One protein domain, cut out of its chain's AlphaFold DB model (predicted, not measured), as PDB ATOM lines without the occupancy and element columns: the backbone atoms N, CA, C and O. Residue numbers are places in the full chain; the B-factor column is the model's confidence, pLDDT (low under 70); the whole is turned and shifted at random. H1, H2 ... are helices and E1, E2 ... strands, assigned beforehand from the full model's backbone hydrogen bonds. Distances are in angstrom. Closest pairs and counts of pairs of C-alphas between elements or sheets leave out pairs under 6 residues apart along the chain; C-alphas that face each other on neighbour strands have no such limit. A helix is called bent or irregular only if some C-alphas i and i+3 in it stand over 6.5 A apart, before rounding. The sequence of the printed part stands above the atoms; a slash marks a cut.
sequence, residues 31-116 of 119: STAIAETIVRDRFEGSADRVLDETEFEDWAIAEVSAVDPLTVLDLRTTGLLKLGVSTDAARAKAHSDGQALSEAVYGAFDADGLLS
ATOM      1  N   SER A  31     -48.424 -28.680  -6.604       91.06
ATOM      2  CA  SER A  31     -46.967 -28.756  -6.470       91.06
ATOM      3  C   SER A  31     -46.274 -28.829  -7.832       91.06
ATOM      4  O   SER A  31     -45.243 -28.198  -8.048       91.06
ATOM      5  N   THR A  32     -46.848 -29.581  -8.770       90.56
ATOM      6  CA  THR A  32     -46.355 -29.705 -10.140       90.56
ATOM      7  C   THR A  32     -46.618 -28.437 -10.945       90.56
ATOM      8  O   THR A  32     -45.727 -28.030 -11.684       90.56
ATOM      9  N   ALA A  33     -47.769 -27.776 -10.773       90.50
ATOM     10  CA  ALA A  33     -48.031 -26.481 -11.406       90.50
ATOM     11  C   ALA A  33     -46.983 -25.436 -10.989       90.50
ATOM     12  O   ALA A  33     -46.346 -24.820 -11.838       90.50
ATOM     13  N   ILE A  34     -46.724 -25.304  -9.683       88.81
ATOM     14  CA  ILE A  34     -45.715 -24.378  -9.148       88.81
ATOM     15  C   ILE A  34     -44.316 -24.729  -9.670       88.81
ATOM     16  O   ILE A  34     -43.569 -23.846 -10.093       88.81
ATOM     17  N   ALA A  35     -43.956 -26.017  -9.666       86.94
ATOM     18  CA  ALA A  35     -42.654 -26.464 -10.149       86.94
ATOM     19  C   ALA A  35     -42.430 -26.130 -11.634       86.94
ATOM     20  O   ALA A  35     -41.345 -25.687 -12.001       86.94
ATOM     21  N   GLU A  36     -43.438 -26.326 -12.483       84.69
ATOM     22  CA  GLU A  36     -43.320 -26.083 -13.925       84.69
ATOM     23  C   GLU A  36     -43.408 -24.607 -14.301       84.69
ATOM     24  O   GLU A  36     -42.794 -24.209 -15.282       84.69
ATOM     25  N   THR A  37     -44.163 -23.807 -13.552       85.25
ATOM     26  CA  THR A  37     -44.459 -22.426 -13.945       85.25
ATOM     27  C   THR A  37     -43.573 -21.403 -13.239       85.25
ATOM     28  O   THR A  37     -43.091 -20.478 -13.875       85.25
ATOM     29  N   ILE A  38     -43.315 -21.569 -11.939       85.62
ATOM     30  CA  ILE A  38     -42.561 -20.581 -11.148       85.62
ATOM     31  C   ILE A  38     -41.100 -21.013 -11.005       85.62
ATOM     32  O   ILE A  38     -40.173 -20.239 -11.238       85.62
ATOM     33  N   VAL A  39     -40.870 -22.275 -10.628       83.69
ATOM     34  CA  VAL A  39     -39.517 -22.774 -10.326       83.69
ATOM     35  C   VAL A  39     -38.708 -22.965 -11.608       83.69
ATOM     36  O   VAL A  39     -37.565 -22.516 -11.699       83.69
ATOM     37  N   ARG A  40     -39.273 -23.669 -12.592       79.38
ATOM     38  CA  ARG A  40     -38.576 -24.020 -13.830       79.38
ATOM     39  C   ARG A  40     -38.146 -22.786 -14.618       79.38
ATOM     40  O   ARG A  40     -36.970 -22.700 -14.959       79.38
ATOM     41  N   ASP A  41     -39.069 -21.864 -14.874       71.31
ATOM     42  CA  ASP A  41     -38.795 -20.669 -15.678       71.31
ATOM     43  C   ASP A  41     -37.721 -19.788 -15.026       71.31
ATOM     44  O   ASP A  41     -36.852 -19.254 -15.711       71.31
ATOM     45  N   ARG A  42     -37.710 -19.698 -13.689       70.69
ATOM     46  CA  ARG A  42     -36.714 -18.906 -12.955       70.69
ATOM     47  C   ARG A  42     -35.328 -19.544 -12.922       70.69
ATOM     48  O   ARG A  42     -34.325 -18.837 -12.982       70.69
ATOM     49  N   PHE A  43     -35.251 -20.865 -12.760       72.50
ATOM     50  CA  PHE A  43     -33.980 -21.553 -12.511       72.50
ATOM     51  C   PHE A  43     -33.432 -22.311 -13.713       72.50
ATOM     52  O   PHE A  43     -32.483 -23.088 -13.556       72.50
ATOM     53  N   GLU A  44     -33.971 -22.096 -14.915       69.88
ATOM     54  CA  GLU A  44     -33.363 -22.645 -16.119       69.88
ATOM     55  C   GLU A  44     -31.934 -22.087 -16.286       69.88
ATOM     56  O   GLU A  44     -31.720 -20.942 -16.669       69.88
ATOM     57  N   GLY A  45     -30.928 -22.909 -15.962       65.94
ATOM     58  CA  GLY A  45     -29.510 -22.542 -16.052       65.94
ATOM     59  C   GLY A  45     -28.911 -21.835 -14.826       65.94
ATOM     60  O   GLY A  45     -27.744 -21.456 -14.890       65.94
ATOM     61  N   SER A  46     -29.646 -21.691 -13.713       71.69
ATOM     62  CA  SER A  46     -29.135 -21.067 -12.475       71.69
ATOM     63  C   SER A  46     -28.671 -22.096 -11.432       71.69
ATOM     64  O   SER A  46     -29.310 -23.134 -11.238       71.69
ATOM     65  N   ALA A  47     -27.568 -21.793 -10.736       57.94
ATOM     66  CA  ALA A  47     -26.999 -22.627  -9.672       57.94
ATOM     67  C   ALA A  47     -27.621 -22.362  -8.288       57.94
ATOM     68  O   ALA A  47     -27.734 -23.298  -7.497       57.94
ATOM     69  N   ASP A  48     -28.066 -21.131  -8.016       69.69
ATOM     70  CA  ASP A  48     -28.713 -20.766  -6.752       69.69
ATOM     71  C   ASP A  48     -30.233 -20.730  -6.908       69.69
ATOM     72  O   ASP A  48     -30.779 -20.041  -7.776       69.69
ATOM     73  N   ARG A  49     -30.917 -21.493  -6.048       69.75
ATOM     74  CA  ARG A  49     -32.374 -21.654  -6.059       69.75
ATOM     75  C   ARG A  49     -33.021 -20.936  -4.883       69.75
ATOM     76  O   ARG A  49     -33.434 -21.576  -3.921       69.75
ATOM     77  N   VAL A  50     -33.100 -19.610  -4.970       78.06
ATOM     78  CA  VAL A  50     -33.802 -18.775  -3.985       78.06
ATOM     79  C   VAL A  50     -35.063 -18.190  -4.620       78.06
ATOM     80  O   VAL A  50     -34.997 -17.483  -5.630       78.06
ATOM     81  N   LEU A  51     -36.213 -18.536  -4.044       77.50
ATOM     82  CA  LEU A  51     -37.518 -17.960  -4.362       77.50
ATOM     83  C   LEU A  51     -37.927 -17.051  -3.214       77.50
ATOM     84  O   LEU A  51     -37.880 -17.479  -2.061       77.50
ATOM     85  N   ASP A  52     -38.306 -15.825  -3.548       82.81
ATOM     86  CA  ASP A  52     -38.919 -14.907  -2.598       82.81
ATOM     87  C   ASP A  52     -40.439 -15.132  -2.574       82.81
ATOM     88  O   ASP A  52     -41.013 -15.591  -3.562       82.81
ATOM     89  N   GLU A  53     -41.093 -14.831  -1.456       82.00
ATOM     90  CA  GLU A  53     -42.550 -14.942  -1.337       82.00
ATOM     91  C   GLU A  53     -43.270 -13.983  -2.298       82.00
ATOM     92  O   GLU A  53     -44.312 -14.344  -2.847       82.00
ATOM     93  N   THR A  54     -42.669 -12.826  -2.611       83.69
ATOM     94  CA  THR A  54     -43.230 -11.865  -3.575       83.69
ATOM     95  C   THR A  54     -43.399 -12.461  -4.972       83.69
ATOM     96  O   THR A  54     -44.236 -12.008  -5.743       83.69
ATOM     97  N   GLU A  55     -42.644 -13.513  -5.310       79.06
ATOM     98  CA  GLU A  55     -42.773 -14.217  -6.593       79.06
ATOM     99  C   GLU A  55     -44.121 -14.916  -6.761       79.06
ATOM    100  O   GLU A  55     -44.464 -15.288  -7.877       79.06
ATOM    101  N   PHE A  56     -44.875 -15.125  -5.681       83.31
ATOM    102  CA  PHE A  56     -46.202 -15.734  -5.721       83.31
ATOM    103  C   PHE A  56     -47.329 -14.700  -5.769       83.31
ATOM    104  O   PHE A  56     -48.438 -15.050  -6.169       83.31
ATOM    105  N   GLU A  57     -47.066 -13.445  -5.395       85.81
ATOM    106  CA  GLU A  57     -48.088 -12.394  -5.288       85.81
ATOM    107  C   GLU A  57     -48.709 -12.034  -6.646       85.81
ATOM    108  O   GLU A  57     -49.888 -11.684  -6.717       85.81
ATOM    109  N   ASP A  58     -47.948 -12.201  -7.730       83.00
ATOM    110  CA  ASP A  58     -48.398 -11.943  -9.102       83.00
ATOM    111  C   ASP A  58     -49.148 -13.129  -9.742       83.00
ATOM    112  O   ASP A  58     -49.667 -13.011 -10.857       83.00
ATOM    113  N   TRP A  59     -49.226 -14.279  -9.063       85.75
ATOM    114  CA  TRP A  59     -49.845 -15.487  -9.608       85.75
ATOM    115  C   TRP A  59     -51.235 -15.750  -9.036       85.75
ATOM    116  O   TRP A  59     -51.497 -15.628  -7.843       85.75
ATOM    117  N   ALA A  60     -52.124 -16.225  -9.907       87.88
ATOM    118  CA  ALA A  60     -53.401 -16.811  -9.527       87.88
ATOM    119  C   ALA A  60     -53.416 -18.303  -9.871       87.88
ATOM    120  O   ALA A  60     -52.892 -18.724 -10.904       87.88
ATOM    121  N   ILE A  61     -54.061 -19.099  -9.019       88.50
ATOM    122  CA  ILE A  61     -54.255 -20.535  -9.231       88.50
ATOM    123  C   ILE A  61     -55.711 -20.781  -9.611       88.50
ATOM    124  O   ILE A  61     -56.627 -20.293  -8.950       88.50
ATOM    125  N   ALA A  62     -55.913 -21.579 -10.656       90.75
ATOM    126  CA  ALA A  62     -57.216 -22.096 -11.036       90.75
ATOM    127  C   ALA A  62     -57.203 -23.623 -10.952       90.75
ATOM    128  O   ALA A  62     -56.353 -24.278 -11.555       90.75
ATOM    129  N   GLU A  63     -58.165 -24.185 -10.226       92.00
ATOM    130  CA  GLU A  63     -58.471 -25.609 -10.302       92.00
ATOM    131  C   GLU A  63     -59.391 -25.858 -11.501       92.00
ATOM    132  O   GLU A  63     -60.364 -25.132 -11.714       92.00
ATOM    133  N   VAL A  64     -59.067 -26.874 -12.299       90.44
ATOM    134  CA  VAL A  64     -59.846 -27.250 -13.480       90.44
ATOM    135  C   VAL A  64     -60.316 -28.686 -13.316       90.44
ATOM    136  O   VAL A  64     -59.508 -29.594 -13.134       90.44
ATOM    137  N   SER A  65     -61.624 -28.894 -13.432       91.44
ATOM    138  CA  SER A  65     -62.239 -30.221 -13.455       91.44
ATOM    139  C   SER A  65     -62.922 -30.443 -14.799       91.44
ATOM    140  O   SER A  65     -63.624 -29.563 -15.299       91.44
ATOM    141  N   ALA A  66     -62.723 -31.622 -15.385       90.31
ATOM    142  CA  ALA A  66     -63.465 -32.035 -16.568       90.31
ATOM    143  C   ALA A  66     -64.835 -32.584 -16.142       90.31
ATOM    144  O   ALA A  66     -64.920 -33.385 -15.211       90.31
ATOM    145  N   VAL A  67     -65.904 -32.133 -16.803       93.44
ATOM    146  CA  VAL A  67     -67.271 -32.623 -16.547       93.44
ATOM    147  C   VAL A  67     -67.503 -34.016 -17.134       93.44
ATOM    148  O   VAL A  67     -68.267 -34.794 -16.572       93.44
ATOM    149  N   ASP A  68     -66.775 -34.338 -18.203       94.50
ATOM    150  CA  ASP A  68     -66.751 -35.633 -18.874       94.50
ATOM    151  C   ASP A  68     -65.307 -36.170 -18.920       94.50
ATOM    152  O   ASP A  68     -64.356 -35.377 -18.871       94.50
ATOM    153  N   PRO A  69     -65.096 -37.497 -19.010       94.25
ATOM    154  CA  PRO A  69     -63.759 -38.061 -19.174       94.25
ATOM    155  C   PRO A  69     -63.056 -37.530 -20.431       94.25
ATOM    156  O   PRO A  69     -63.644 -37.519 -21.508       94.25
ATOM    157  N   LEU A  70     -61.781 -37.155 -20.298       93.62
ATOM    158  CA  LEU A  70     -60.956 -36.696 -21.418       93.62
ATOM    159  C   LEU A  70     -60.226 -37.864 -22.083       93.62
ATOM    160  O   LEU A  70     -59.583 -38.680 -21.413       93.62
ATOM    161  N   THR A  71     -60.249 -37.896 -23.411       95.25
ATOM    162  CA  THR A  71     -59.444 -38.799 -24.230       95.25
ATOM    163  C   THR A  71     -58.101 -38.146 -24.521       95.25
ATOM    164  O   THR A  71     -57.992 -37.229 -25.331       95.25
ATOM    165  N   VAL A  72     -57.047 -38.626 -23.862       94.06
ATOM    166  CA  VAL A  72     -55.695 -38.065 -23.988       94.06
ATOM    167  C   VAL A  72     -54.717 -39.066 -24.586       94.06
ATOM    168  O   VAL A  72     -54.708 -40.246 -24.232       94.06
ATOM    169  N   LEU A  73     -53.843 -38.584 -25.468       94.12
ATOM    170  CA  LEU A  73     -52.742 -39.388 -25.985       94.12
ATOM    171  C   LEU A  73     -51.588 -39.404 -24.976       94.12
ATOM    172  O   LEU A  73     -50.979 -38.371 -24.692       94.12
ATOM    173  N   ASP A  74     -51.275 -40.584 -24.441       92.69
ATOM    174  CA  ASP A  74     -50.202 -40.750 -23.462       92.69
ATOM    175  C   ASP A  74     -48.821 -40.796 -24.134       92.69
ATOM    176  O   ASP A  74     -48.418 -41.800 -24.724       92.69
ATOM    177  N   LEU A  75     -48.081 -39.691 -24.032       91.50
ATOM    178  CA  LEU A  75     -46.718 -39.539 -24.551       91.50
ATOM    179  C   LEU A  75     -45.647 -39.961 -23.538       91.50
ATOM    180  O   LEU A  75     -44.454 -39.966 -23.852       91.50
ATOM    181  N   ARG A  76     -46.045 -40.286 -22.307       88.38
ATOM    182  CA  ARG A  76     -45.129 -40.631 -21.220       88.38
ATOM    183  C   ARG A  76     -44.422 -41.951 -21.500       88.38
ATOM    184  O   ARG A  76     -44.912 -42.807 -22.233       88.38
ATOM    185  N   THR A  77     -43.302 -42.179 -20.816       84.88
ATOM    186  CA  THR A  77     -42.544 -43.443 -20.861       84.88
ATOM    187  C   THR A  77     -42.170 -43.869 -22.293       84.88
ATOM    188  O   THR A  77     -41.242 -43.314 -22.872       84.88
ATOM    189  N   THR A  78     -42.883 -44.839 -22.868       84.44
ATOM    190  CA  THR A  78     -42.677 -45.403 -24.210       84.44
ATOM    191  C   THR A  78     -43.684 -44.890 -25.242       84.44
ATOM    192  O   THR A  78     -43.650 -45.345 -26.382       84.44
ATOM    193  N   GLY A  79     -44.569 -43.953 -24.881       85.94
ATOM    194  CA  GLY A  79     -45.632 -43.436 -25.752       85.94
ATOM    195  C   GLY A  79     -45.119 -42.915 -27.094       85.94
ATOM    196  O   GLY A  79     -45.560 -43.374 -28.142       85.94
ATOM    197  N   LEU A  80     -44.099 -42.049 -27.077       87.25
ATOM    198  CA  LEU A  80     -43.474 -41.536 -28.308       87.25
ATOM    199  C   LEU A  80     -42.835 -42.635 -29.165       87.25
ATOM    200  O   LEU A  80     -42.993 -42.634 -30.382       87.25
ATOM    201  N   LEU A  81     -42.184 -43.616 -28.530       86.81
ATOM    202  CA  LEU A  81     -41.587 -44.750 -29.240       86.81
ATOM    203  C   LEU A  81     -42.656 -45.597 -29.938       86.81
ATOM    204  O   LEU A  81     -42.467 -46.002 -31.081       86.81
ATOM    205  N   LYS A  82     -43.796 -45.832 -29.278       87.25
ATOM    206  CA  LYS A  82     -44.934 -46.562 -29.861       87.25
ATOM    207  C   LYS A  82     -45.574 -45.814 -31.027       87.25
ATOM    208  O   LYS A  82     -46.089 -46.454 -31.937       87.25
ATOM    209  N   LEU A  83     -45.520 -44.483 -31.010       86.44
ATOM    210  CA  LEU A  83     -45.971 -43.631 -32.111       86.44
ATOM    211  C   LEU A  83     -44.958 -43.558 -33.265       86.44
ATOM    212  O   LEU A  83     -45.270 -42.982 -34.302       86.44
ATOM    213  N   GLY A  84     -43.753 -44.120 -33.102       86.81
ATOM    214  CA  GLY A  84     -42.677 -43.999 -34.088       86.81
ATOM    215  C   GLY A  84     -42.126 -42.576 -34.212       86.81
ATOM    216  O   GLY A  84     -41.555 -42.229 -35.242       86.81
ATOM    217  N   VAL A  85     -42.310 -41.745 -33.180       86.69
ATOM    218  CA  VAL A  85     -41.910 -40.332 -33.157       86.69
ATOM    219  C   VAL A  85     -40.640 -40.173 -32.324       86.69
ATOM    220  O   VAL A  85     -40.450 -40.869 -31.322       86.69
ATOM    221  N   SER A  86     -39.766 -39.243 -32.724       85.50
ATOM    222  CA  SER A  86     -38.571 -38.902 -31.947       85.50
ATOM    223  C   SER A  86     -38.940 -38.522 -30.511       85.50
ATOM    224  O   SER A  86     -39.917 -37.811 -30.260       85.50
ATOM    225  N   THR A  87     -38.122 -38.949 -29.549       82.62
ATOM    226  CA  THR A  87     -38.263 -38.521 -28.150       82.62
ATOM    227  C   THR A  87     -38.023 -37.018 -27.975       82.62
ATOM    228  O   THR A  87     -38.483 -36.438 -26.987       82.62
ATOM    229  N   ASP A  88     -37.392 -36.370 -28.958       83.56
ATOM    230  CA  ASP A  88     -37.207 -34.920 -29.031       83.56
ATOM    231  C   ASP A  88     -38.532 -34.155 -29.074       83.56
ATOM    232  O   ASP A  88     -38.606 -33.054 -28.526       83.56
ATOM    233  N   ALA A  89     -39.616 -34.766 -29.568       84.25
ATOM    234  CA  ALA A  89     -40.950 -34.165 -29.547       84.25
ATOM    235  C   ALA A  89     -41.422 -33.779 -28.130       84.25
ATOM    236  O   ALA A  89     -42.197 -32.839 -27.971       84.25
ATOM    237  N   ALA A  90     -40.929 -34.456 -27.085       82.12
ATOM    238  CA  ALA A  90     -41.201 -34.079 -25.696       82.12
ATOM    239  C   ALA A  90     -40.080 -33.267 -25.026       82.12
ATOM    240  O   ALA A  90     -40.331 -32.657 -23.988       82.12
ATOM    241  N   ARG A  91     -38.851 -33.259 -25.559       78.00
ATOM    242  CA  ARG A  91     -37.656 -32.812 -24.811       78.00
ATOM    243  C   ARG A  91     -36.885 -31.669 -25.459       78.00
ATOM    244  O   ARG A  91     -36.190 -30.940 -24.756       78.00
ATOM    245  N   ALA A  92     -36.985 -31.503 -26.774       80.75
ATOM    246  CA  ALA A  92     -36.185 -30.523 -27.489       80.75
ATOM    247  C   ALA A  92     -36.611 -29.088 -27.155       80.75
ATOM    248  O   ALA A  92     -37.795 -28.733 -27.187       80.75
ATOM    249  N   LYS A  93     -35.609 -28.236 -26.907       77.50
ATOM    250  CA  LYS A  93     -35.796 -26.801 -26.643       77.50
ATOM    251  C   LYS A  93     -36.360 -26.039 -27.843       77.50
ATOM    252  O   LYS A  93     -37.041 -25.044 -27.662       77.50
ATOM    253  N   ALA A  94     -36.086 -26.508 -29.060       82.31
ATOM    254  CA  ALA A  94     -36.562 -25.868 -30.287       82.31
ATOM    255  C   ALA A  94     -38.065 -26.078 -30.541       82.31
ATOM    256  O   ALA A  94     -38.624 -25.413 -31.408       82.31
ATOM    257  N   HIS A  95     -38.711 -26.995 -29.808       87.19
ATOM    258  CA  HIS A  95     -40.148 -27.290 -29.846       87.19
ATOM    259  C   HIS A  95     -40.733 -27.779 -31.185       87.19
ATOM    260  O   HIS A  95     -41.825 -28.336 -31.167       87.19
ATOM    261  N   SER A  96     -40.019 -27.668 -32.310       89.38
ATOM    262  CA  SER A  96     -40.481 -28.029 -33.661       89.38
ATOM    263  C   SER A  96     -41.158 -29.397 -33.739       89.38
ATOM    264  O   SER A  96     -42.238 -29.528 -34.312       89.38
ATOM    265  N   ASP A  97     -40.552 -30.405 -33.117       90.38
ATOM    266  CA  ASP A  97     -41.025 -31.786 -33.199       90.38
ATOM    267  C   ASP A  97     -42.300 -31.994 -32.372       90.38
ATOM    268  O   ASP A  97     -43.214 -32.701 -32.792       90.38
ATOM    269  N   GLY A  98     -42.394 -31.335 -31.211       92.06
ATOM    270  CA  GLY A  98     -43.589 -31.362 -30.367       92.06
ATOM    271  C   GLY A  98     -44.755 -30.613 -31.009       92.06
ATOM    272  O   GLY A  98     -45.889 -31.086 -30.987       92.06
ATOM    273  N   GLN A  99     -44.465 -29.487 -31.654       94.81
ATOM    274  CA  GLN A  99     -45.430 -28.684 -32.398       94.81
ATOM    275  C   GLN A  99     -45.999 -29.453 -33.596       94.81
ATOM    276  O   GLN A  99     -47.218 -29.528 -33.765       94.81
ATOM    277  N   ALA A 100     -45.126 -30.086 -34.386       93.56
ATOM    278  CA  ALA A 100     -45.524 -30.932 -35.507       93.56
ATOM    279  C   ALA A 100     -46.366 -32.132 -35.044       93.56
ATOM    280  O   ALA A 100     -47.420 -32.401 -35.623       93.56
ATOM    281  N   LEU A 101     -45.947 -32.811 -33.969       93.38
ATOM    282  CA  LEU A 101     -46.707 -33.907 -33.369       93.38
ATOM    283  C   LEU A 101     -48.093 -33.446 -32.908       93.38
ATOM    284  O   LEU A 101     -49.091 -34.072 -33.254       93.38
ATOM    285  N   SER A 102     -48.170 -32.358 -32.140       94.69
ATOM    286  CA  SER A 102     -49.438 -31.883 -31.582       94.69
ATOM    287  C   SER A 102     -50.428 -31.482 -32.672       94.69
ATOM    288  O   SER A 102     -51.620 -31.749 -32.541       94.69
ATOM    289  N   GLU A 103     -49.957 -30.860 -33.755       95.19
ATOM    290  CA  GLU A 103     -50.828 -30.494 -34.872       95.19
ATOM    291  C   GLU A 103     -51.264 -31.699 -35.709       95.19
ATOM    292  O   GLU A 103     -52.415 -31.743 -36.152       95.19
ATOM    293  N   ALA A 104     -50.397 -32.701 -35.872       94.12
ATOM    294  CA  ALA A 104     -50.773 -33.969 -36.487       94.12
ATOM    295  C   ALA A 104     -51.845 -34.693 -35.659       94.12
ATOM    296  O   ALA A 104     -52.827 -35.169 -36.225       94.12
ATOM    297  N   VAL A 105     -51.700 -34.719 -34.327       94.19
ATOM    298  CA  VAL A 105     -52.692 -35.324 -33.429       94.19
ATOM    299  C   VAL A 105     -54.036 -34.608 -33.549       94.19
ATOM    300  O   VAL A 105     -55.039 -35.258 -33.827       94.19
ATOM    301  N   TYR A 106     -54.039 -33.276 -33.449       94.56
ATOM    302  CA  TYR A 106     -55.246 -32.454 -33.594       94.56
ATOM    303  C   TYR A 106     -55.954 -32.647 -34.944       94.56
ATOM    304  O   TYR A 106     -57.173 -32.552 -35.038       94.56
ATOM    305  N   GLY A 107     -55.194 -32.876 -36.019       94.88
ATOM    306  CA  GLY A 107     -55.749 -33.040 -37.360       94.88
ATOM    307  C   GLY A 107     -56.259 -34.445 -37.684       94.88
ATOM    308  O   GLY A 107     -57.063 -34.576 -38.606       94.88
ATOM    309  N   ALA A 108     -55.772 -35.477 -36.991       92.81
ATOM    310  CA  ALA A 108     -56.000 -36.875 -37.364       92.81
ATOM    311  C   ALA A 108     -56.789 -37.687 -36.327       92.81
ATOM    312  O   ALA A 108     -57.310 -38.747 -36.674       92.81
ATOM    313  N   PHE A 109     -56.880 -37.219 -35.081       92.31
ATOM    314  CA  PHE A 109     -57.518 -37.947 -33.988       92.31
ATOM    315  C   PHE A 109     -58.518 -37.065 -33.246       92.31
ATOM    316  O   PHE A 109     -58.298 -35.870 -33.068       92.31
ATOM    317  N   ASP A 110     -59.586 -37.692 -32.760       92.19
ATOM    318  CA  ASP A 110     -60.549 -37.080 -31.843       92.19
ATOM    319  C   ASP A 110     -60.025 -37.197 -30.402       92.19
ATOM    320  O   ASP A 110     -60.496 -38.002 -29.600       92.19
ATOM    321  N   ALA A 111     -58.921 -36.498 -30.129       93.69
ATOM    322  CA  ALA A 111     -58.269 -36.471 -28.824       93.69
ATOM    323  C   ALA A 111     -58.396 -35.080 -28.199       93.69
ATOM    324  O   ALA A 111     -58.094 -34.071 -28.837       93.69
ATOM    325  N   ASP A 112     -58.757 -35.041 -26.920       94.06
ATOM    326  CA  ASP A 112     -58.908 -33.808 -26.147       94.06
ATOM    327  C   ASP A 112     -57.559 -33.198 -25.750       94.06
ATOM    328  O   ASP A 112     -57.459 -32.005 -25.456       94.06
ATOM    329  N   GLY A 113     -56.494 -34.006 -25.723       93.81
ATOM    330  CA  GLY A 113     -55.178 -33.506 -25.363       93.81
ATOM    331  C   GLY A 113     -54.054 -34.530 -25.379       93.81
ATOM    332  O   GLY A 113     -54.191 -35.678 -25.806       93.81
ATOM    333  N   LEU A 114     -52.908 -34.074 -24.882       94.50
ATOM    334  CA  LEU A 114     -51.682 -34.850 -24.753       94.50
ATOM    335  C   LEU A 114     -51.320 -34.965 -23.277       94.50
ATOM    336  O   LEU A 114     -51.313 -33.969 -22.554       94.50
ATOM    337  N   LEU A 115     -50.954 -36.166 -22.847       93.44
ATOM    338  CA  LEU A 115     -50.414 -36.407 -21.517       93.44
ATOM    339  C   LEU A 115     -48.899 -36.600 -21.626       93.44
ATOM    340  O   LEU A 115     -48.429 -37.602 -22.162       93.44
ATOM    341  N   SER A 116     -48.118 -35.641 -21.127       88.06
ATOM    342  CA  SER A 116     -46.650 -35.683 -21.156       88.06
ATOM    343  C   SER A 116     -46.052 -35.790 -19.752       88.06
ATOM    344  O   SER A 116     -46.714 -35.542 -18.748       88.06
TER     345      SER A 116
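AT A GLANCE: This is residues 31 to 116 of the 119 residues of the protein "RES domain protein" of Rhizobium leguminosarum bv. viciae (UniProt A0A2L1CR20). Two lobes stand with an open gap between them, joined by a long arched link, residues 58 to 71: a loose first lobe of H1 and H2 with a wide loop, residues 44 to 53, and a second lobe that holds a tiny sheet of E1 and E2, the helix H5 over one face of it, mostly by E2, and the short helices H3 and H4, both beyond the end of the sheet where E1 runs out, H4 packing on H5. Residues 62 to 68 of the arch stand free. The printed part has 86 residues with five named helices and two named strands, in the order H1, H2, E1, H3, H4, H5, E2; the strands are parallel, order E1, E2, and the class is mostly helix. The whole is loose, with a radius of gyration of the C-alphas of 16.4 A, and spans 44 by 35 by 20 A.

IN THESE COORDINATES: Find C-alpha 31 at (-46.967, -28.756, -6.470); from there H1, residues 31 to 43, runs 16.0 A to C-alpha 43. H1 is neither bent nor irregular, but only just: C-alphas 36 and 39 are 6.2 A apart. H2 is residues 54 to 57. E1, residues 72 to 74, begins at C-alpha 72, (-55.695, -38.065, -23.988). H3 follows at residues 79 to 82 and H4 at 88 to 91. H5, residues 96 to 108, runs 18.2 A. E2, residues 113 to 115, ends at C-alpha 115, (-50.414, -36.407, -21.517).

HOW THE PARTS SIT: Look first at H1 and H2: they are close but not clearly touching, their closest C-alphas, those of Ile 38 and Glu 55, 7.8 A apart. H1 is apart from E1, H3, H4, H5 and E2. In the sheet, E1 and E2 are parallel, with 30 degrees between their directions; N 73 and O 113, and N 115 and O 73, are within hydrogen-bond range, each at 2.9 A. E1, H3, H4, H5 and E2 form a strand-helix-strand unit, two parallel neighbour strands with helices between them along the chain. The closest C-alphas of H5 and E2, those of Ser 102 and Leu 114, are 7.8 A apart. H5 and E1 are only just apart, at 8.5 A. H4 and H5 touch, H5 with residues 96 to 101 alone; their closest C-alphas, those of Ala 89 and Gly 98, are 3.9 A apart. H3 and H4 are close but not clearly touching, with the C-alphas of Leu 80 and Ala 89 closest at 7.9 A. Every O i to N i+4 pair is within hydrogen-bond range in H5, and 5 of 9 in H1; H2, H3 and H4 are too short for such a pair.

THE WHOLE: The two C-alphas farthest apart are those of Asp 52 and Ala 108, at 44.5 A. The printed part has no cut. The link from H2 to E1, residues 58 to 71, is long. Look for low confidence at residues 44 to 45 and 47 to 49, under 70; the mean pLDDT of the printed part is 86.4.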